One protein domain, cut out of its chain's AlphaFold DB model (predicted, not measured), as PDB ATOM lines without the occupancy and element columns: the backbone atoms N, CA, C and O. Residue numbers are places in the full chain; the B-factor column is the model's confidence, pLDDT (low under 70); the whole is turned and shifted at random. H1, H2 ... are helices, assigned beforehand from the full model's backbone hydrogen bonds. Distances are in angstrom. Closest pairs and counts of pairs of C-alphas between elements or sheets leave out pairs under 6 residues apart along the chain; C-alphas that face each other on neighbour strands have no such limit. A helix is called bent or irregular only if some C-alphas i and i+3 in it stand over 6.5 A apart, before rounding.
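Overview. This is residues 25 to 81 and 96 to 175 of the 176 residues of an uncharacterized protein of Proteobacteria bacterium (UniProt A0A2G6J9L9). Four helices form an up-and-down bundle, each running against the one before it in the chain, with H7 in the middle and H2, H5 and H6 packed round it. H3 crosses H7 and H5, H1 folds back on H2 and packs on H6, and H4 packs on H5 and H6. The printed part has 137 residues with seven named helices, H1 to H7 in chain order, and no named strand: all helix. It is compact, radius of gyration of the C-alphas 13.9 A, spanning 40 by 38 by 24 A.

Arrangement. H1, residues 25 to 33, and H2, residues 37 to 54, are a hairpin; their closest C-alphas, Ala 28 and Ala 40, are 4.4 A apart. H3, residues 59 to 75, touches H7, residues 154 to 173, about perpendicular at 78 degrees; the closest C-alphas are Val 62 and Thr 160, 5.4 A. H4, residues 96 to 106, touches H5, residues 110 to 122, at a steep tilt of 54 degrees; the closest C-alphas are Leu 105 and Thr 113, 4.4 A. H6, residues 126 to 136, forms a hairpin with H7; the closest C-alphas are Val 136 and Lys 162, 4.7 A. H5 and H7 run the same way at a shallow tilt of 10 degrees; the C-alphas of Ala 121 and Ala 168, their closest, are 5.1 A apart. Each O i to N i+4 pair is within hydrogen-bond range in H1, H2, H3, H4, H5 and H7; in H6, 5 of 7.

Along the chain. H1 begins with C-alpha 25 at (32.042, 42.192, -41.233); H7, 29.1 A long, ends with C-alpha 173 at (39.020, 27.271, -34.552). H6 is irregular: C-alphas 127 and 130 are 7.3 A apart.

Size, cuts and confidence. Residues 82 to 95 are cut out, with 11.7 A between C-alphas 81 and 96. The link H6 to H7 is long. Residues 76 to 81, 96 and 175 have pLDDT under 70.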
ATOM      1  N   VAL A  25      32.595  43.460 -41.748       89.88
ATOM      2  CA  VAL A  25      32.042  42.192 -41.233       89.88
ATOM      3  C   VAL A  25      31.770  41.179 -42.358       89.88
ATOM      4  O   VAL A  25      31.950  39.980 -42.162       89.88
ATOM      5  N   GLY A  26      31.409  41.653 -43.558       91.19
ATOM      6  CA  GLY A  26      31.204  40.823 -44.748       91.19
ATOM      7  C   GLY A  26      32.441  40.022 -45.167       91.19
ATOM      8  O   GLY A  26      32.314  38.841 -45.485       91.19
ATOM      9  N   ASP A  27      33.637  40.609 -45.085       92.19
ATOM     10  CA  ASP A  27      34.886  39.937 -45.464       92.19
ATOM     11  C   ASP A  27      35.267  38.859 -44.454       92.19
ATOM     12  O   ASP A  27      35.660  37.753 -44.831       92.19
ATOM     13  N   ALA A  28      35.111  39.155 -43.161       93.62
ATOM     14  CA  ALA A  28      35.348  38.184 -42.100       93.62
ATOM     15  C   ALA A  28      34.347  37.018 -42.172       93.62
ATOM     16  O   ALA A  28      34.738  35.857 -42.046       93.62
ATOM     17  N   LEU A  29      33.070  37.308 -42.450       94.12
ATOM     18  CA  LEU A  29      32.035  36.294 -42.664       94.12
ATOM     19  C   LEU A  29      32.324  35.426 -43.892       94.12
ATOM     20  O   LEU A  29      32.197  34.204 -43.821       94.12
ATOM     21  N   SER A  30      32.716  36.045 -45.007       94.31
ATOM     22  CA  SER A  30      33.094  35.342 -46.235       94.31
ATOM     23  C   SER A  30      34.293  34.422 -45.993       94.31
ATOM     24  O   SER A  30      34.239  33.230 -46.304       94.31
ATOM     25  N   ALA A  31      35.343  34.934 -45.342       94.44
ATOM     26  CA  ALA A  31      36.510  34.147 -44.960       94.44
ATOM     27  C   ALA A  31      36.117  32.940 -44.096       94.44
ATOM     28  O   ALA A  31      36.482  31.815 -44.438       94.44
ATOM     29  N   TRP A  32      35.294  33.145 -43.061       93.56
ATOM     30  CA  TRP A  32      34.839  32.064 -42.186       93.56
ATOM     31  C   TRP A  32      34.055  30.987 -42.945       93.56
ATOM     32  O   TRP A  32      34.369  29.804 -42.839       93.56
ATOM     33  N   ARG A  33      33.062  31.386 -43.750       93.12
ATOM     34  CA  ARG A  33      32.218  30.457 -44.524       93.12
ATOM     35  C   ARG A  33      33.008  29.666 -45.565       93.12
ATOM     36  O   ARG A  33      32.669  28.521 -45.829       93.12
ATOM     37  N   SER A  34      34.067  30.255 -46.117       94.00
ATOM     38  CA  SER A  34      34.980  29.589 -47.060       94.00
ATOM     39  C   SER A  34      36.008  28.657 -46.396       94.00
ATOM     40  O   SER A  34      36.916  28.183 -47.070       94.00
ATOM     41  N   GLY A  35      35.932  28.435 -45.077       92.06
ATOM     42  CA  GLY A  35      36.890  27.608 -44.332       92.06
ATOM     43  C   GLY A  35      38.214  28.308 -44.002       92.06
ATOM     44  O   GLY A  35      39.041  27.758 -43.278       92.06
ATOM     45  N   ARG A  36      38.412  29.558 -44.443       93.75
ATOM     46  CA  ARG A  36      39.584  30.391 -44.119       93.75
ATOM     47  C   ARG A  36      39.431  31.042 -42.740       93.75
ATOM     48  O   ARG A  36      39.456  32.266 -42.601       93.75
ATOM     49  N   THR A  37      39.255  30.219 -41.709       93.94
ATOM     50  CA  THR A  37      38.968  30.650 -40.327       93.94
ATOM     51  C   THR A  37      40.086  31.499 -39.717       93.94
ATOM     52  O   THR A  37      39.789  32.479 -39.038       93.94
ATOM     53  N   GLY A  38      41.358  31.212 -40.026       93.94
ATOM     54  CA  GLY A  38      42.495  32.042 -39.599       93.94
ATOM     55  C   GLY A  38      42.416  33.473 -40.141       93.94
ATOM     56  O   GLY A  38      42.502  34.435 -39.385       93.94
ATOM     57  N   ALA A  39      42.102  33.621 -41.430       93.81
ATOM     58  CA  ALA A  39      41.944  34.925 -42.071       93.81
ATOM     59  C   ALA A  39      40.736  35.715 -41.523       93.81
ATOM     60  O   ALA A  39      40.749  36.948 -41.497       93.81
ATOM     61  N   ALA A  40      39.674  35.024 -41.097       95.19
ATOM     62  CA  ALA A  40      38.542  35.650 -40.418       95.19
ATOM     63  C   ALA A  40      38.926  36.156 -39.014       95.19
ATOM     64  O   ALA A  40      38.536  37.262 -38.635       95.19
ATOM     65  N   LEU A  41      39.715  35.375 -38.270       96.12
ATOM     66  CA  LEU A  41      40.199  35.720 -36.930       96.12
ATOM     67  C   LEU A  41      41.197  36.872 -36.923       96.12
ATOM     68  O   LEU A  41      41.107  37.725 -36.045       96.12
ATOM     69  N   GLU A  42      42.101  36.941 -37.899       95.69
ATOM     70  CA  GLU A  42      43.016  38.078 -38.056       95.69
ATOM     71  C   GLU A  42      42.238  39.387 -38.229       95.69
ATOM     72  O   GLU A  42      42.485  40.363 -37.522       95.69
ATOM     73  N   ARG A  43      41.219  39.384 -39.098       95.19
ATOM     74  CA  ARG A  43      40.344  40.546 -39.313       95.19
ATOM     75  C   ARG A  43      39.565  40.909 -38.049       95.19
ATOM     76  O   ARG A  43      39.527  42.069 -37.660       95.19
ATOM     77  N   ALA A  44      38.956  39.922 -37.391       96.12
ATOM     78  CA  ALA A  44      38.224  40.136 -36.143       96.12
ATOM     79  C   ALA A  44      39.134  40.681 -35.023       96.12
ATOM     80  O   ALA A  44      38.727  41.564 -34.270       96.12
ATOM     81  N   SER A  45      40.376  40.202 -34.945       97.06
ATOM     82  CA  SER A  45      41.387  40.688 -34.001       97.06
ATOM     83  C   SER A  45      41.778  42.136 -34.280       97.06
ATOM     84  O   SER A  45      41.846  42.935 -33.347       97.06
ATOM     85  N   ALA A  46      41.974  42.494 -35.551       96.12
ATOM     86  CA  ALA A  46      42.266  43.864 -35.961       96.12
ATOM     87  C   ALA A  46      41.103  44.819 -35.642       96.12
ATOM     88  O   ALA A  46      41.325  45.899 -35.094       96.12
ATOM     89  N   GLU A  47      39.862  44.403 -35.906       95.50
ATOM     90  CA  GLU A  47      38.665  45.177 -35.556       95.50
ATOM     91  C   GLU A  47      38.553  45.398 -34.042       95.50
ATOM     92  O   GLU A  47      38.318  46.520 -33.586       95.50
ATOM     93  N   TYR A  48      38.758  44.341 -33.253       96.88
ATOM     94  CA  TYR A  48      38.777  44.429 -31.796       96.88
ATOM     95  C   TYR A  48      39.853  45.406 -31.303       96.88
ATOM     96  O   TYR A  48      39.547  46.274 -30.483       96.88
ATOM     97  N   ALA A  49      41.083  45.298 -31.814       96.88
ATOM     98  CA  ALA A  49      42.185  46.181 -31.443       96.88
ATOM     99  C   ALA A  49      41.860  47.642 -31.774       96.88
ATOM    100  O   ALA A  49      41.921  48.487 -30.887       96.88
ATOM    101  N   ARG A  50      41.378  47.917 -32.995       94.94
ATOM    102  CA  ARG A  50      40.936  49.255 -33.413       94.94
ATOM    103  C   ARG A  50      39.895  49.833 -32.458       94.94
ATOM    104  O   ARG A  50      40.003  50.989 -32.060       94.94
ATOM    105  N   PHE A  51      38.879  49.047 -32.097       94.12
ATOM    106  CA  PHE A  51      37.808  49.519 -31.221       94.12
ATOM    107  C   PHE A  51      38.296  49.725 -29.778       94.12
ATOM    108  O   PHE A  51      37.912  50.701 -29.137       94.12
ATOM    109  N   ARG A  52      39.165  48.845 -29.266       97.12
ATOM    110  CA  ARG A  52      39.804  48.983 -27.948       97.12
ATOM    111  C   ARG A  52      40.660  50.252 -27.881       97.12
ATOM    112  O   ARG A  52      40.481  51.053 -26.964       97.12
ATOM    113  N   ASP A  53      41.546  50.434 -28.858       96.44
ATOM    114  CA  ASP A  53      42.488  51.554 -28.927       96.44
ATOM    115  C   ASP A  53      41.760  52.884 -29.153       96.44
ATOM    116  O   ASP A  53      42.045  53.861 -28.466       96.44
ATOM    117  N   GLY A  54      40.734  52.908 -30.012       95.06
ATOM    118  CA  GLY A  54      39.881  54.085 -30.217       95.06
ATOM    119  C   GLY A  54      39.097  54.527 -28.973       95.06
ATOM    120  O   GLY A  54      38.632  55.660 -28.920       95.06
ATOM    121  N   ASN A  55      38.967  53.659 -27.964       95.19
ATOM    122  CA  ASN A  55      38.369  53.977 -26.664       95.19
ATOM    123  C   ASN A  55      39.414  54.158 -25.543       95.19
ATOM    124  O   ASN A  55      39.035  54.277 -24.378       95.19
ATOM    125  N   GLY A  56      40.714  54.141 -25.860       95.69
ATOM    126  CA  GLY A  56      41.790  54.328 -24.881       95.69
ATOM    127  C   GLY A  56      41.880  53.229 -23.814       95.69
ATOM    128  O   GLY A  56      42.368  53.480 -22.715       95.69
ATOM    129  N   LEU A  57      41.386  52.018 -24.095       97.00
ATOM    130  CA  LEU A  57      41.404  50.910 -23.139       97.00
ATOM    131  C   LEU A  57      42.654  50.042 -23.305       97.00
ATOM    132  O   LEU A  57      43.057  49.694 -24.416       97.00
ATOM    133  N   THR A  58      43.239  49.599 -22.195       97.44
ATOM    134  CA  THR A  58      44.346  48.634 -22.230       97.44
ATOM    135  C   THR A  58      43.820  47.207 -22.375       97.44
ATOM    136  O   THR A  58      42.764  46.857 -21.846       97.44
ATOM    137  N   GLU A  59      44.574  46.345 -23.060       97.62
ATOM    138  CA  GLU A  59      44.230  44.919 -23.180       97.62
ATOM    139  C   GLU A  59      44.109  44.247 -21.801       97.62
ATOM    140  O   GLU A  59      43.207  43.443 -21.578       97.62
ATOM    141  N   ALA A  60      44.976  44.618 -20.853       97.69
ATOM    142  CA  ALA A  60      44.958  44.086 -19.494       97.69
ATOM    143  C   ALA A  60      43.644  44.402 -18.761       97.69
ATOM    144  O   ALA A  60      43.044  43.502 -18.173       97.69
ATOM    145  N   ALA A  61      43.156  45.646 -18.847       96.44
ATOM    146  CA  ALA A  61      41.889  46.039 -18.230       96.44
ATOM    147  C   ALA A  61      40.702  45.283 -18.843       96.44
ATOM    148  O   ALA A  61      39.830  44.793 -18.125       96.44
ATOM    149  N   VAL A  62      40.693  45.128 -20.171       97.62
ATOM    150  CA  VAL A  62      39.635  44.386 -20.870       97.62
ATOM    151  C   VAL A  62      39.654  42.908 -20.487       97.62
ATOM    152  O   VAL A  62      38.595  42.337 -20.224       97.62
ATOM    153  N   ARG A  63      40.836  42.282 -20.424       97.69
ATOM    154  CA  ARG A  63      40.982  40.877 -20.015       97.69
ATOM    155  C   ARG A  63      40.573  40.650 -18.569       97.69
ATOM    156  O   ARG A  63      39.889  39.666 -18.306       97.69
ATOM    157  N   ALA A  64      40.937  41.553 -17.661       96.81
ATOM    158  CA  ALA A  64      40.497  41.492 -16.271       96.81
ATOM    159  C   ALA A  64      38.966  41.555 -16.177       96.81
ATOM    160  O   ALA A  64      38.356  40.685 -15.561       96.81
ATOM    161  N   ALA A  65      38.335  42.502 -16.878       95.88
ATOM    162  CA  ALA A  65      36.878  42.613 -16.927       95.88
ATOM    163  C   ALA A  65      36.203  41.382 -17.564       95.88
ATOM    164  O   ALA A  65      35.160  40.934 -17.099       95.88
ATOM    165  N   ALA A  66      36.794  40.805 -18.615       96.12
ATOM    166  CA  ALA A  66      36.284  39.590 -19.248       96.12
ATOM    167  C   ALA A  66      36.385  38.366 -18.324       96.12
ATOM    168  O   ALA A  66      35.467  37.545 -18.288       96.12
ATOM    169  N   ALA A  67      37.491  38.240 -17.586       94.62
ATOM    170  CA  ALA A  67      37.694  37.173 -16.613       94.62
ATOM    171  C   ALA A  67      36.717  37.294 -15.437       94.62
ATOM    172  O   ALA A  67      36.072  36.306 -15.092       94.62
ATOM    173  N   ASP A  68      36.559  38.500 -14.886       93.44
ATOM    174  CA  ASP A  68      35.600  38.785 -13.818       93.44
ATOM    175  C   ASP A  68      34.169  38.465 -14.261       93.44
ATOM    176  O   ASP A  68      33.491  37.661 -13.631       93.44
ATOM    177  N   LEU A  69      33.754  38.954 -15.435       92.06
ATOM    178  CA  LEU A  69      32.425  38.675 -15.979       92.06
ATOM    179  C   LEU A  69      32.168  37.171 -16.166       92.06
ATOM    180  O   LEU A  69      31.092  36.681 -15.820       92.06
ATOM    181  N   ARG A  70      33.142  36.413 -16.691       90.88
ATOM    182  CA  ARG A  70      33.031  34.947 -16.806       90.88
ATOM    183  C   ARG A  70      32.877  34.287 -15.443       90.88
ATOM    184  O   ARG A  70      32.019  33.420 -15.290       90.88
ATOM    185  N   LYS A  71      33.696  34.702 -14.476       90.19
ATOM    186  CA  LYS A  71      33.660  34.187 -13.111       90.19
ATOM    187  C   LYS A  71      32.292  34.444 -12.482       90.19
ATOM    188  O   LYS A  71      31.638  33.488 -12.070       90.19
ATOM    189  N   THR A  72      31.795  35.679 -12.518       87.19
ATOM    190  CA  THR A  72      30.489  36.016 -11.938       87.19
ATOM    191  C   THR A  72      29.348  35.242 -12.596       87.19
ATOM    192  O   THR A  72      28.456  34.767 -11.901       87.19
ATOM    193  N   LEU A  73      29.377  35.061 -13.922       85.12
ATOM    194  CA  LEU A  73      28.368  34.265 -14.631       85.12
ATOM    195  C   LEU A  73      28.428  32.769 -14.285       85.12
ATOM    196  O   LEU A  73      27.405  32.094 -14.371       85.12
ATOM    197  N   SER A  74      29.601  32.251 -13.908       80.75
ATOM    198  CA  SER A  74      29.754  30.864 -13.453       80.75
ATOM    199  C   SER A  74      29.313  30.654 -12.000       80.75
ATOM    200  O   SER A  74      28.741  29.617 -11.686       80.75
ATOM    201  N   GLU A  75      29.535  31.645 -11.130       76.62
ATOM    202  CA  GLU A  75      29.200  31.590  -9.698       76.62
ATOM    203  C   GLU A  75      27.737  31.948  -9.426       76.62
ATOM    204  O   GLU A  75      27.111  31.410  -8.518       76.62
ATOM    205  N   THR A  76      27.174  32.845 -10.232       63.00
ATOM    206  CA  THR A  76      25.750  33.171 -10.236       63.00
ATOM    207  C   THR A  76      25.181  32.732 -11.579       63.00
ATOM    208  O   THR A  76      25.056  33.570 -12.480       63.00
ATOM    209  N   PRO A  77      24.846  31.437 -11.756       56.34
ATOM    210  CA  PRO A  77      24.103  30.996 -12.922       56.34
ATOM    211  C   PRO A  77      22.733  31.664 -12.860       56.34
ATOM    212  O   PRO A  77      21.778  31.166 -12.271       56.34
ATOM    213  N   LEU A  78      22.648  32.858 -13.436       51.56
ATOM    214  CA  LEU A  78      21.384  33.514 -13.685       51.56
ATOM    215  C   LEU A  78      20.559  32.514 -14.505       51.56
ATOM    216  O   LEU A  78      21.102  31.957 -15.472       51.56
ATOM    217  N   PRO A  79      19.288  32.259 -14.145       44.81
ATOM    218  CA  PRO A  79      18.451  31.353 -14.913       44.81
ATOM    219  C   PRO A  79      18.522  31.822 -16.364       44.81
ATOM    220  O   PRO A  79      18.390  33.031 -16.608       44.81
ATOM    221  N   PRO A  80      18.871  30.948 -17.325       43.97
ATOM    222  CA  PRO A  80      18.832  31.341 -18.723       43.97
ATOM    223  C   PRO A  80      17.450  31.936 -19.006       43.97
ATOM    224  O   PRO A  80      16.474  31.535 -18.375       43.97
ATOM    225  N   ALA A  81      17.332  32.885 -19.934       47.47
ATOM    226  CA  ALA A  81      16.001  33.212 -20.453       47.47
ATOM    227  C   ALA A  81      15.291  31.915 -20.922       47.47
ATOM    228  O   ALA A  81      14.103  31.734 -20.684       47.47
ATOM    229  N   VAL A  96      13.897  26.358 -31.342       69.00
ATOM    230  CA  VAL A  96      13.620  27.374 -30.300       69.00
ATOM    231  C   VAL A  96      14.904  27.809 -29.586       69.00
ATOM    232  O   VAL A  96      15.251  28.985 -29.618       69.00
ATOM    233  N   LEU A  97      15.705  26.855 -29.098       70.50
ATOM    234  CA  LEU A  97      17.006  27.138 -28.468       70.50
ATOM    235  C   LEU A  97      17.953  27.920 -29.396       70.50
ATOM    236  O   LEU A  97      18.708  28.790 -28.972       70.50
ATOM    237  N   ALA A  98      17.911  27.608 -30.689       74.06
ATOM    238  CA  ALA A  98      18.706  28.268 -31.715       74.06
ATOM    239  C   ALA A  98      18.296  29.737 -31.926       74.06
ATOM    240  O   ALA A  98      19.162  30.575 -32.187       74.06
ATOM    241  N   GLN A  99      16.999  30.041 -31.837       76.19
ATOM    242  CA  GLN A  99      16.473  31.403 -31.923       76.19
ATOM    243  C   GLN A  99      16.730  32.191 -30.641       76.19
ATOM    244  O   GLN A  99      17.193  33.323 -30.733       76.19
ATOM    245  N   GLU A 100      16.512  31.590 -29.473       79.06
ATOM    246  CA  GLU A 100      16.780  32.211 -28.170       79.06
ATOM    247  C   GLU A 100      18.258  32.567 -28.019       79.06
ATOM    248  O   GLU A 100      18.600  33.709 -27.726       79.06
ATOM    249  N   LEU A 101      19.156  31.632 -28.344       84.50
ATOM    250  CA  LEU A 101      20.593  31.888 -28.312       84.50
ATOM    251  C   LEU A 101      20.984  33.033 -29.254       84.50
ATOM    252  O   LEU A 101      21.825  33.866 -28.921       84.50
ATOM    253  N   ARG A 102      20.370  33.094 -30.440       84.69
ATOM    254  CA  ARG A 102      20.594  34.188 -31.389       84.69
ATOM    255  C   ARG A 102      20.050  35.515 -30.859       84.69
ATOM    256  O   ARG A 102      20.717  36.531 -31.032       84.69
ATOM    257  N   ALA A 103      18.879  35.516 -30.230       83.31
ATOM    258  CA  ALA A 103      18.300  36.699 -29.607       83.31
ATOM    259  C   ALA A 103      19.211  37.225 -28.490       83.31
ATOM    260  O   ALA A 103      19.544  38.407 -28.490       83.31
ATOM    261  N   ASP A 104      19.724  36.349 -27.627       87.62
ATOM    262  CA  ASP A 104      20.630  36.726 -26.538       87.62
ATOM    263  C   ASP A 104      21.973  37.275 -27.051       87.62
ATOM    264  O   ASP A 104      22.456  38.301 -26.556       87.62
ATOM    265  N   LEU A 105      22.562  36.647 -28.081       88.19
ATOM    266  CA  LEU A 105      23.777  37.142 -28.751       88.19
ATOM    267  C   LEU A 105      23.566  38.542 -29.343       88.19
ATOM    268  O   LEU A 105      24.467  39.384 -29.318       88.19
ATOM    269  N   LEU A 106      22.373  38.800 -29.880       86.62
ATOM    270  CA  LEU A 106      22.059  40.037 -30.583       86.62
ATOM    271  C   LEU A 106      21.320  41.076 -29.726       86.62
ATOM    272  O   LEU A 106      21.134  42.190 -30.207       86.62
ATOM    273  N   SER A 107      21.011  40.788 -28.462       86.19
ATOM    274  CA  SER A 107      20.231  41.661 -27.567       86.19
ATOM    275  C   SER A 107      20.853  43.043 -27.339       86.19
ATOM    276  O   SER A 107      20.143  44.021 -27.130       86.19
ATOM    277  N   GLY A 108      22.186  43.138 -27.381       86.19
ATOM    278  CA  GLY A 108      22.894  44.371 -27.018       86.19
ATOM    279  C   GLY A 108      23.040  44.556 -25.509       86.19
ATOM    280  O   GLY A 108      23.516  45.600 -25.067       86.19
ATOM    281  N   GLU A 109      22.681  43.543 -24.724       90.25
ATOM    282  CA  GLU A 109      22.789  43.530 -23.272       90.25
ATOM    283  C   GLU A 109      23.993  42.709 -22.818       90.25
ATOM    284  O   GLU A 109      24.154  41.549 -23.203       90.25
ATOM    285  N   VAL A 110      24.830  43.288 -21.951       90.50
ATOM    286  CA  VAL A 110      26.089  42.656 -21.519       90.50
ATOM    287  C   VAL A 110      25.877  41.250 -20.950       90.50
ATOM    288  O   VAL A 110      26.590  40.319 -21.319       90.50
ATOM    289  N   THR A 111      24.860  41.082 -20.105       88.81
ATOM    290  CA  THR A 111      24.585  39.838 -19.379       88.81
ATOM    291  C   THR A 111      24.088  38.727 -20.302       88.81
ATOM    292  O   THR A 111      24.613  37.613 -20.254       88.81
ATOM    293  N   ALA A 112      23.092  39.017 -21.145       87.69
ATOM    294  CA  ALA A 112      22.529  38.047 -22.081       87.69
ATOM    295  C   ALA A 112      23.564  37.651 -23.143       87.69
ATOM    296  O   ALA A 112      23.837  36.466 -23.344       87.69
ATOM    297  N   THR A 113      24.237  38.638 -23.744       91.94
ATOM    298  CA  THR A 113      25.237  38.383 -24.782       91.94
ATOM    299  C   THR A 113      26.431  37.591 -24.243       91.94
ATOM    300  O   THR A 113      26.829  36.605 -24.861       91.94
ATOM    301  N   ALA A 114      26.987  37.943 -23.077       92.31
ATOM    302  CA  ALA A 114      28.121  37.213 -22.501       92.31
ATOM    303  C   ALA A 114      27.775  35.756 -22.157       92.31
ATOM    304  O   ALA A 114      28.587  34.857 -22.386       92.31
ATOM    305  N   ARG A 115      26.555  35.503 -21.668       87.56
ATOM    306  CA  ARG A 115      26.078  34.144 -21.393       87.56
ATOM    307  C   ARG A 115      25.949  33.324 -22.667       87.56
ATOM    308  O   ARG A 115      26.454  32.206 -22.723       87.56
ATOM    309  N   ALA A 116      25.322  33.888 -23.692       90.25
ATOM    310  CA  ALA A 116      25.153  33.212 -24.966       90.25
ATOM    311  C   ALA A 116      26.502  32.903 -25.636       90.25
ATOM    312  O   ALA A 116      26.693  31.801 -26.146       90.25
ATOM    313  N   ILE A 117      27.481  33.813 -25.548       93.50
ATOM    314  CA  ILE A 117      28.866  33.543 -25.971       93.50
ATOM    315  C   ILE A 117      29.449  32.353 -25.194       93.50
ATOM    316  O   ILE A 117      30.052  31.464 -25.797       93.50
ATOM    317  N   GLY A 118      29.254  32.315 -23.872       89.56
ATOM    318  CA  GLY A 118      29.685  31.206 -23.020       89.56
ATOM    319  C   GLY A 118      29.090  29.862 -23.447       89.56
ATOM    320  O   GLY A 118      29.826  28.884 -23.555       89.56
ATOM    321  N   VAL A 119      27.794  29.822 -23.770       88.12
ATOM    322  CA  VAL A 119      27.111  28.620 -24.280       88.12
ATOM    323  C   VAL A 119      27.669  28.202 -25.641       88.12
ATOM    324  O   VAL A 119      28.002  27.035 -25.825       88.12
ATOM    325  N   VAL A 120      27.837  29.141 -26.581       89.12
ATOM    326  CA  VAL A 120      28.425  28.857 -27.905       89.12
ATOM    327  C   VAL A 120      29.828  28.267 -27.773       89.12
ATOM    328  O   VAL A 120      30.141  27.286 -28.444       89.12
ATOM    329  N   ALA A 121      30.668  28.842 -26.910       88.44
ATOM    330  CA  ALA A 121      32.034  28.379 -26.688       88.44
ATOM    331  C   ALA A 121      32.096  27.052 -25.913       88.44
ATOM    332  O   ALA A 121      32.972  26.232 -26.179       88.44
ATOM    333  N   GLY A 122      31.197  26.852 -24.946       85.19
ATOM    334  CA  GLY A 122      31.132  25.653 -24.111       85.19
ATOM    335  C   GLY A 122      30.591  24.430 -24.850       85.19
ATOM    336  O   GLY A 122      31.109  23.338 -24.653       85.19
ATOM    337  N   LEU A 123      29.597  24.630 -25.721       84.56
ATOM    338  CA  LEU A 123      28.984  23.587 -26.556       84.56
ATOM    339  C   LEU A 123      29.572  23.517 -27.973       84.56
ATOM    340  O   LEU A 123      29.085  22.759 -28.805       84.56
ATOM    341  N   GLU A 124      30.587  24.332 -28.264       88.25
ATOM    342  CA  GLU A 124      31.331  24.318 -29.529       88.25
ATOM    343  C   GLU A 124      30.443  24.512 -30.771       88.25
ATOM    344  O   GLU A 124      30.641  23.913 -31.829       88.25
ATOM    345  N   LEU A 125      29.452  25.401 -30.661       87.31
ATOM    346  CA  LEU A 125      28.445  25.637 -31.696       87.31
ATOM    347  C   LEU A 125      29.020  26.443 -32.870       87.31
ATOM    348  O   LEU A 125      28.705  27.617 -33.054       87.31
ATOM    349  N   ARG A 126      29.843  25.812 -33.710       89.75
ATOM    350  CA  ARG A 126      30.523  26.445 -34.860       89.75
ATOM    351  C   ARG A 126      29.587  27.146 -35.839       89.75
ATOM    352  O   ARG A 126      29.954  28.177 -36.403       89.75
ATOM    353  N   ALA A 127      28.360  26.649 -35.985       89.44
ATOM    354  CA  ALA A 127      27.318  27.292 -36.785       89.44
ATOM    355  C   ALA A 127      26.977  28.723 -36.310       89.44
ATOM    356  O   ALA A 127      26.381  29.477 -37.074       89.44
ATOM    357  N   ARG A 128      27.368  29.103 -35.081       92.31
ATOM    358  CA  ARG A 128      27.158  30.426 -34.466       92.31
ATOM    359  C   ARG A 128      28.328  31.393 -34.587       92.31
ATOM    360  O   ARG A 128      28.259  32.518 -34.097       92.31
ATOM    361  N   ALA A 129      29.408  30.992 -35.249       94.00
ATOM    362  CA  ALA A 129      30.517  31.897 -35.519       94.00
ATOM    363  C   ALA A 129      30.119  33.176 -36.290       94.00
ATOM    364  O   ALA A 129      30.673  34.229 -35.974       94.00
ATOM    365  N   PRO A 130      29.150  33.162 -37.235       94.06
ATOM    366  CA  PRO A 130      28.665  34.391 -37.860       94.06
ATOM    367  C   PRO A 130      28.111  35.415 -36.862       94.06
ATOM    368  O   PRO A 130      28.391  36.606 -36.989       94.06
ATOM    369  N   GLU A 131      27.358  34.972 -35.856       94.38
ATOM    370  CA  GLU A 131      26.827  35.833 -34.801       94.38
ATOM    371  C   GLU A 131      27.941  36.372 -33.889       94.38
ATOM    372  O   GLU A 131      27.921  37.550 -33.530       94.38
ATOM    373  N   LEU A 132      28.957  35.560 -33.572       96.62
ATOM    374  CA  LEU A 132      30.132  36.023 -32.824       96.62
ATOM    375  C   LEU A 132      30.924  37.085 -33.602       96.62
ATOM    376  O   LEU A 132      31.309  38.107 -33.033       96.62
ATOM    377  N   LEU A 133      31.116  36.890 -34.910       96.19
ATOM    378  CA  LEU A 133      31.714  37.900 -35.782       96.19
ATOM    379  C   LEU A 133      30.866  39.177 -35.785       96.19
ATOM    380  O   LEU A 133      31.403  40.263 -35.592       96.19
ATOM    381  N   ALA A 134      29.542  39.078 -35.907       94.50
ATOM    382  CA  ALA A 134      28.668  40.249 -35.848       94.50
ATOM    383  C   ALA A 134      28.831  41.051 -34.542       94.50
ATOM    384  O   ALA A 134      28.822  42.280 -34.579       94.50
ATOM    385  N   ILE A 135      29.052  40.390 -33.401       96.12
ATOM    386  CA  ILE A 135      29.337  41.054 -32.118       96.12
ATOM    387  C   ILE A 135      30.678  41.805 -32.161       96.12
ATOM    388  O   ILE A 135      30.748  42.971 -31.753       96.12
ATOM    389  N   VAL A 136      31.737  41.184 -32.693       96.88
ATOM    390  CA  VAL A 136      33.056  41.832 -32.831       96.88
ATOM    391  C   VAL A 136      32.966  43.108 -33.672       96.88
ATOM    392  O   VAL A 136      33.546  44.122 -33.292       96.88
ATOM    393  N   TYR A 137      32.159  43.111 -34.735       95.31
ATOM    394  CA  TYR A 137      31.973  44.264 -35.632       95.31
ATOM    395  C   TYR A 137      30.802  45.187 -35.258       95.31
ATOM    396  O   TYR A 137      30.549  46.180 -35.944       95.31
ATOM    397  N   ARG A 138      30.069  44.890 -34.179       93.69
ATOM    398  CA  ARG A 138      28.922  45.696 -33.738       93.69
ATOM    399  C   ARG A 138      29.336  47.146 -33.478       93.69
ATOM    400  O   ARG A 138      30.296  47.386 -32.750       93.69
ATOM    401  N   ARG A 139      28.586  48.102 -34.026       91.12
ATOM    402  CA  ARG A 139      28.790  49.538 -33.769       91.12
ATOM    403  C   ARG A 139      28.034  50.020 -32.538       91.12
ATOM    404  O   ARG A 139      28.544  50.860 -31.806       91.12
ATOM    405  N   ASP A 140      26.849  49.462 -32.311       89.50
ATOM    406  CA  ASP A 140      25.991  49.882 -31.211       89.50
ATOM    407  C   ASP A 140      26.602  49.529 -29.848       89.50
ATOM    408  O   ASP A 140      27.141  48.427 -29.670       89.50
ATOM    409  N   PRO A 141      26.509  50.438 -28.866       89.56
ATOM    410  CA  PRO A 141      27.046  50.203 -27.539       89.56
ATOM    411  C   PRO A 141      26.319  49.059 -26.834       89.56
ATOM    412  O   PRO A 141      25.092  48.949 -26.877       89.56
ATOM    413  N   ILE A 142      27.084  48.250 -26.103       90.31
ATOM    414  CA  ILE A 142      26.530  47.237 -25.209       90.31
ATOM    415  C   ILE A 142      26.021  47.913 -23.934       90.31
ATOM    416  O   ILE A 142      26.763  48.552 -23.173       90.31
ATOM    417  N   ARG A 143      24.724  47.743 -23.690       88.62
ATOM    418  CA  ARG A 143      24.023  48.272 -22.525       88.62
ATOM    419  C   ARG A 143      24.332  47.428 -21.294       88.62
ATOM    420  O   ARG A 143      24.566  46.219 -21.378       88.62
ATOM    421  N   ALA A 144      24.327  48.083 -20.137       82.75
ATOM    422  CA  ALA A 144      24.232  47.359 -18.880       82.75
ATOM    423  C   ALA A 144      22.839  46.726 -18.793       82.75
ATOM    424  O   ALA A 144      21.852  47.359 -19.167       82.75
ATOM    425  N   ALA A 145      22.773  45.495 -18.302       72.88
ATOM    426  CA  ALA A 145      21.523  44.811 -18.010       72.88
ATOM    427  C   ALA A 145      21.653  44.150 -16.639       72.88
ATOM    428  O   ALA A 145      22.505  43.279 -16.433       72.88
ATOM    429  N   GLY A 146      20.838  44.607 -15.688       71.88
ATOM    430  CA  GLY A 146      20.978  44.257 -14.277       71.88
ATOM    431  C   GLY A 146      22.200  44.909 -13.617       71.88
ATOM    432  O   GLY A 146      22.621  46.001 -13.990       71.88
ATOM    433  N   ARG A 147      22.758  44.241 -12.598       76.44
ATOM    434  CA  ARG A 147      23.881  44.758 -11.790       76.44
ATOM    435  C   ARG A 147      25.261  44.473 -12.394       76.44
ATOM    436  O   ARG A 147      26.231  45.144 -12.044       76.44
ATOM    437  N   LEU A 148      25.359  43.502 -13.305       80.88
ATOM    438  CA  LEU A 148      26.625  43.119 -13.931       80.88
ATOM    439  C   LEU A 148      27.178  44.267 -14.775       80.88
ATOM    440  O   LEU A 148      26.510  44.785 -15.669       80.88
ATOM    441  N   MET A 149      28.416  44.661 -14.474       85.31
ATOM    442  CA  MET A 149      29.112  45.773 -15.129       85.31
ATOM    443  C   MET A 149      28.330  47.104 -15.140       85.31
ATOM    444  O   MET A 149      28.568  47.952 -16.007       85.31
ATOM    445  N   ALA A 150      27.414  47.320 -14.188       84.50
ATOM    446  CA  ALA A 150      26.655  48.568 -14.090       84.50
ATOM    447  C   ALA A 150      27.573  49.779 -13.830       84.50
ATOM    448  O   ALA A 150      27.372  50.834 -14.422       84.50
ATOM    449  N   GLY A 151      28.629  49.596 -13.028       87.25
ATOM    450  CA  GLY A 151      29.646  50.623 -12.760       87.25
ATOM    451  C   GLY A 151      30.726  50.770 -13.840       87.25
ATOM    452  O   GLY A 151      31.545  51.679 -13.762       87.25
ATOM    453  N   ALA A 152      30.757  49.893 -14.849       90.75
ATOM    454  CA  ALA A 152      31.714  50.007 -15.946       90.75
ATOM    455  C   ALA A 152      31.291  51.102 -16.939       90.75
ATOM    456  O   ALA A 152      30.102  51.384 -17.116       90.75
ATOM    457  N   SER A 153      32.250  51.681 -17.661       93.69
ATOM    458  CA  SER A 153      31.922  52.562 -18.783       93.69
ATOM    459  C   SER A 153      31.248  51.776 -19.918       93.69
ATOM    460  O   SER A 153      31.438  50.564 -20.074       93.69
ATOM    461  N   VAL A 154      30.463  52.471 -20.749       93.75
ATOM    462  CA  VAL A 154      29.848  51.886 -21.958       93.75
ATOM    463  C   VAL A 154      30.913  51.281 -22.878       93.75
ATOM    464  O   VAL A 154      30.729  50.181 -23.410       93.75
ATOM    465  N   ALA A 155      32.043  51.977 -23.022       95.00
ATOM    466  CA  ALA A 155      33.187  51.524 -23.799       95.00
ATOM    467  C   ALA A 155      33.757  50.210 -23.254       95.00
ATOM    468  O   ALA A 155      33.887  49.246 -24.009       95.00
ATOM    469  N   LEU A 156      34.018  50.137 -21.941       95.69
ATOM    470  CA  LEU A 156      34.568  48.937 -21.313       95.69
ATOM    471  C   LEU A 156      33.632  47.741 -21.491       95.69
ATOM    472  O   LEU A 156      34.081  46.704 -21.961       95.69
ATOM    473  N   ARG A 157      32.324  47.893 -21.236       95.50
ATOM    474  CA  ARG A 157      31.345  46.816 -21.489       95.50
ATOM    475  C   ARG A 157      31.387  46.315 -22.927       95.50
ATOM    476  O   ARG A 157      31.442  45.110 -23.169       95.50
ATOM    477  N   SER A 158      31.358  47.242 -23.879       96.12
ATOM    478  CA  SER A 158      31.317  46.913 -25.305       96.12
ATOM    479  C   SER A 158      32.583  46.178 -25.741       96.12
ATOM    480  O   SER A 158      32.504  45.150 -26.412       96.12
ATOM    481  N   VAL A 159      33.749  46.659 -25.311       97.06
ATOM    482  CA  VAL A 159      35.048  46.059 -25.637       97.06
ATOM    483  C   VAL A 159      35.229  44.708 -24.937       97.06
ATOM    484  O   VAL A 159      35.702  43.762 -25.567       97.06
ATOM    485  N   THR A 160      34.775  44.559 -23.690       97.56
ATOM    486  CA  THR A 160      34.771  43.277 -22.972       97.56
ATOM    487  C   THR A 160      33.942  42.224 -23.704       97.56
ATOM    488  O   THR A 160      34.430  41.119 -23.931       97.56
ATOM    489  N   VAL A 161      32.726  42.552 -24.149       97.06
ATOM    490  CA  VAL A 161      31.891  41.607 -24.912       97.06
ATOM    491  C   VAL A 161      32.524  41.241 -26.258       97.06
ATOM    492  O   VAL A 161      32.513  40.069 -26.636       97.06
ATOM    493  N   LYS A 162      33.149  42.199 -26.956       97.88
ATOM    494  CA  LYS A 162      33.915  41.913 -28.182       97.88
ATOM    495  C   LYS A 162      35.083  40.959 -27.914       97.88
ATOM    496  O   LYS A 162      35.265  40.014 -28.676       97.88
ATOM    497  N   ARG A 163      35.829  41.145 -26.815       98.25
ATOM    498  CA  ARG A 163      36.907  40.223 -26.410       98.25
ATOM    499  C   ARG A 163      36.370  38.827 -26.112       98.25
ATOM    500  O   ARG A 163      36.964  37.849 -26.556       98.25
ATOM    501  N   LEU A 164      35.240  38.722 -25.410       97.69
ATOM    502  CA  LEU A 164      34.598  37.432 -25.139       97.69
ATOM    503  C   LEU A 164      34.213  36.704 -26.433       97.69
ATOM    504  O   LEU A 164      34.453  35.503 -26.543       97.69
ATOM    505  N   ALA A 165      33.641  37.418 -27.406       97.62
ATOM    506  CA  ALA A 165      33.284  36.848 -28.703       97.62
ATOM    507  C   ALA A 165      34.524  36.401 -29.495       97.62
ATOM    508  O   ALA A 165      34.510  35.330 -30.100       97.62
ATOM    509  N   LEU A 166      35.608  37.181 -29.447       97.88
ATOM    510  CA  LEU A 166      36.876  36.835 -30.088       97.88
ATOM    511  C   LEU A 166      37.515  35.583 -29.465       97.88
ATOM    512  O   LEU A 166      37.862  34.661 -30.195       97.88
ATOM    513  N   ASP A 167      37.570  35.488 -28.134       97.56
ATOM    514  CA  ASP A 167      38.032  34.279 -27.429       97.56
ATOM    515  C   ASP A 167      37.207  33.037 -27.822       97.56
ATOM    516  O   ASP A 167      37.745  31.940 -27.977       97.56
ATOM    517  N   ALA A 168      35.888  33.196 -27.978       96.19
ATOM    518  CA  ALA A 168      35.014  32.110 -28.406       96.19
ATOM    519  C   ALA A 168      35.324  31.667 -29.845       96.19
ATOM    520  O   ALA A 168      35.413  30.468 -30.101       96.19
ATOM    521  N   LEU A 169      35.553  32.606 -30.769       96.88
ATOM    522  CA  LEU A 169      35.968  32.296 -32.142       96.88
ATOM    523  C   LEU A 169      37.326  31.575 -32.183       96.88
ATOM    524  O   LEU A 169      37.457  30.569 -32.880       96.88
ATOM    525  N   GLU A 170      38.311  32.043 -31.410       96.19
ATOM    526  CA  GLU A 170      39.628  31.400 -31.284       96.19
ATOM    527  C   GLU A 170      39.489  29.955 -30.775       96.19
ATOM    528  O   GLU A 170      40.157  29.044 -31.267       96.19
ATOM    529  N   ARG A 171      38.582  29.712 -29.822       94.31
ATOM    530  CA  ARG A 171      38.298  28.365 -29.313       94.31
ATOM    531  C   ARG A 171      37.653  27.465 -30.367       94.31
ATOM    532  O   ARG A 171      38.078  26.322 -30.512       94.31
ATOM    533  N   LEU A 172      36.669  27.971 -31.114       92.56
ATOM    534  CA  LEU A 172      35.983  27.224 -32.179       92.56
ATOM    535  C   LEU A 172      36.920  26.835 -33.336       92.56
ATOM    536  O   LEU A 172      36.659  25.848 -34.028       92.56
ATOM    537  N   GLN A 173      37.999  27.594 -33.553       91.25
ATOM    538  CA  GLN A 173      39.020  27.271 -34.552       91.25
ATOM    539  C   GLN A 173      39.895  26.082 -34.130       91.25
ATOM    540  O   GLN A 173      40.228  25.247 -34.966       91.25
ATOM    541  N   ARG A 174      40.280  25.994 -32.850       85.00
ATOM    542  CA  ARG A 174      41.282  25.024 -32.360       85.00
ATOM    543  C   ARG A 174      40.815  23.566 -32.339       85.00
ATOM    544  O   ARG A 174      41.643  22.688 -32.119       85.00
ATOM    545  N   ARG A 175      39.522  23.294 -32.511       66.19
ATOM    546  CA  ARG A 175      38.962  21.934 -32.472       66.19
ATOM    547  C   ARG A 175      38.370  21.592 -33.832       66.19
ATOM    548  O   ARG A 175      37.519  22.371 -34.238       66.19
TER     549      ARG A 175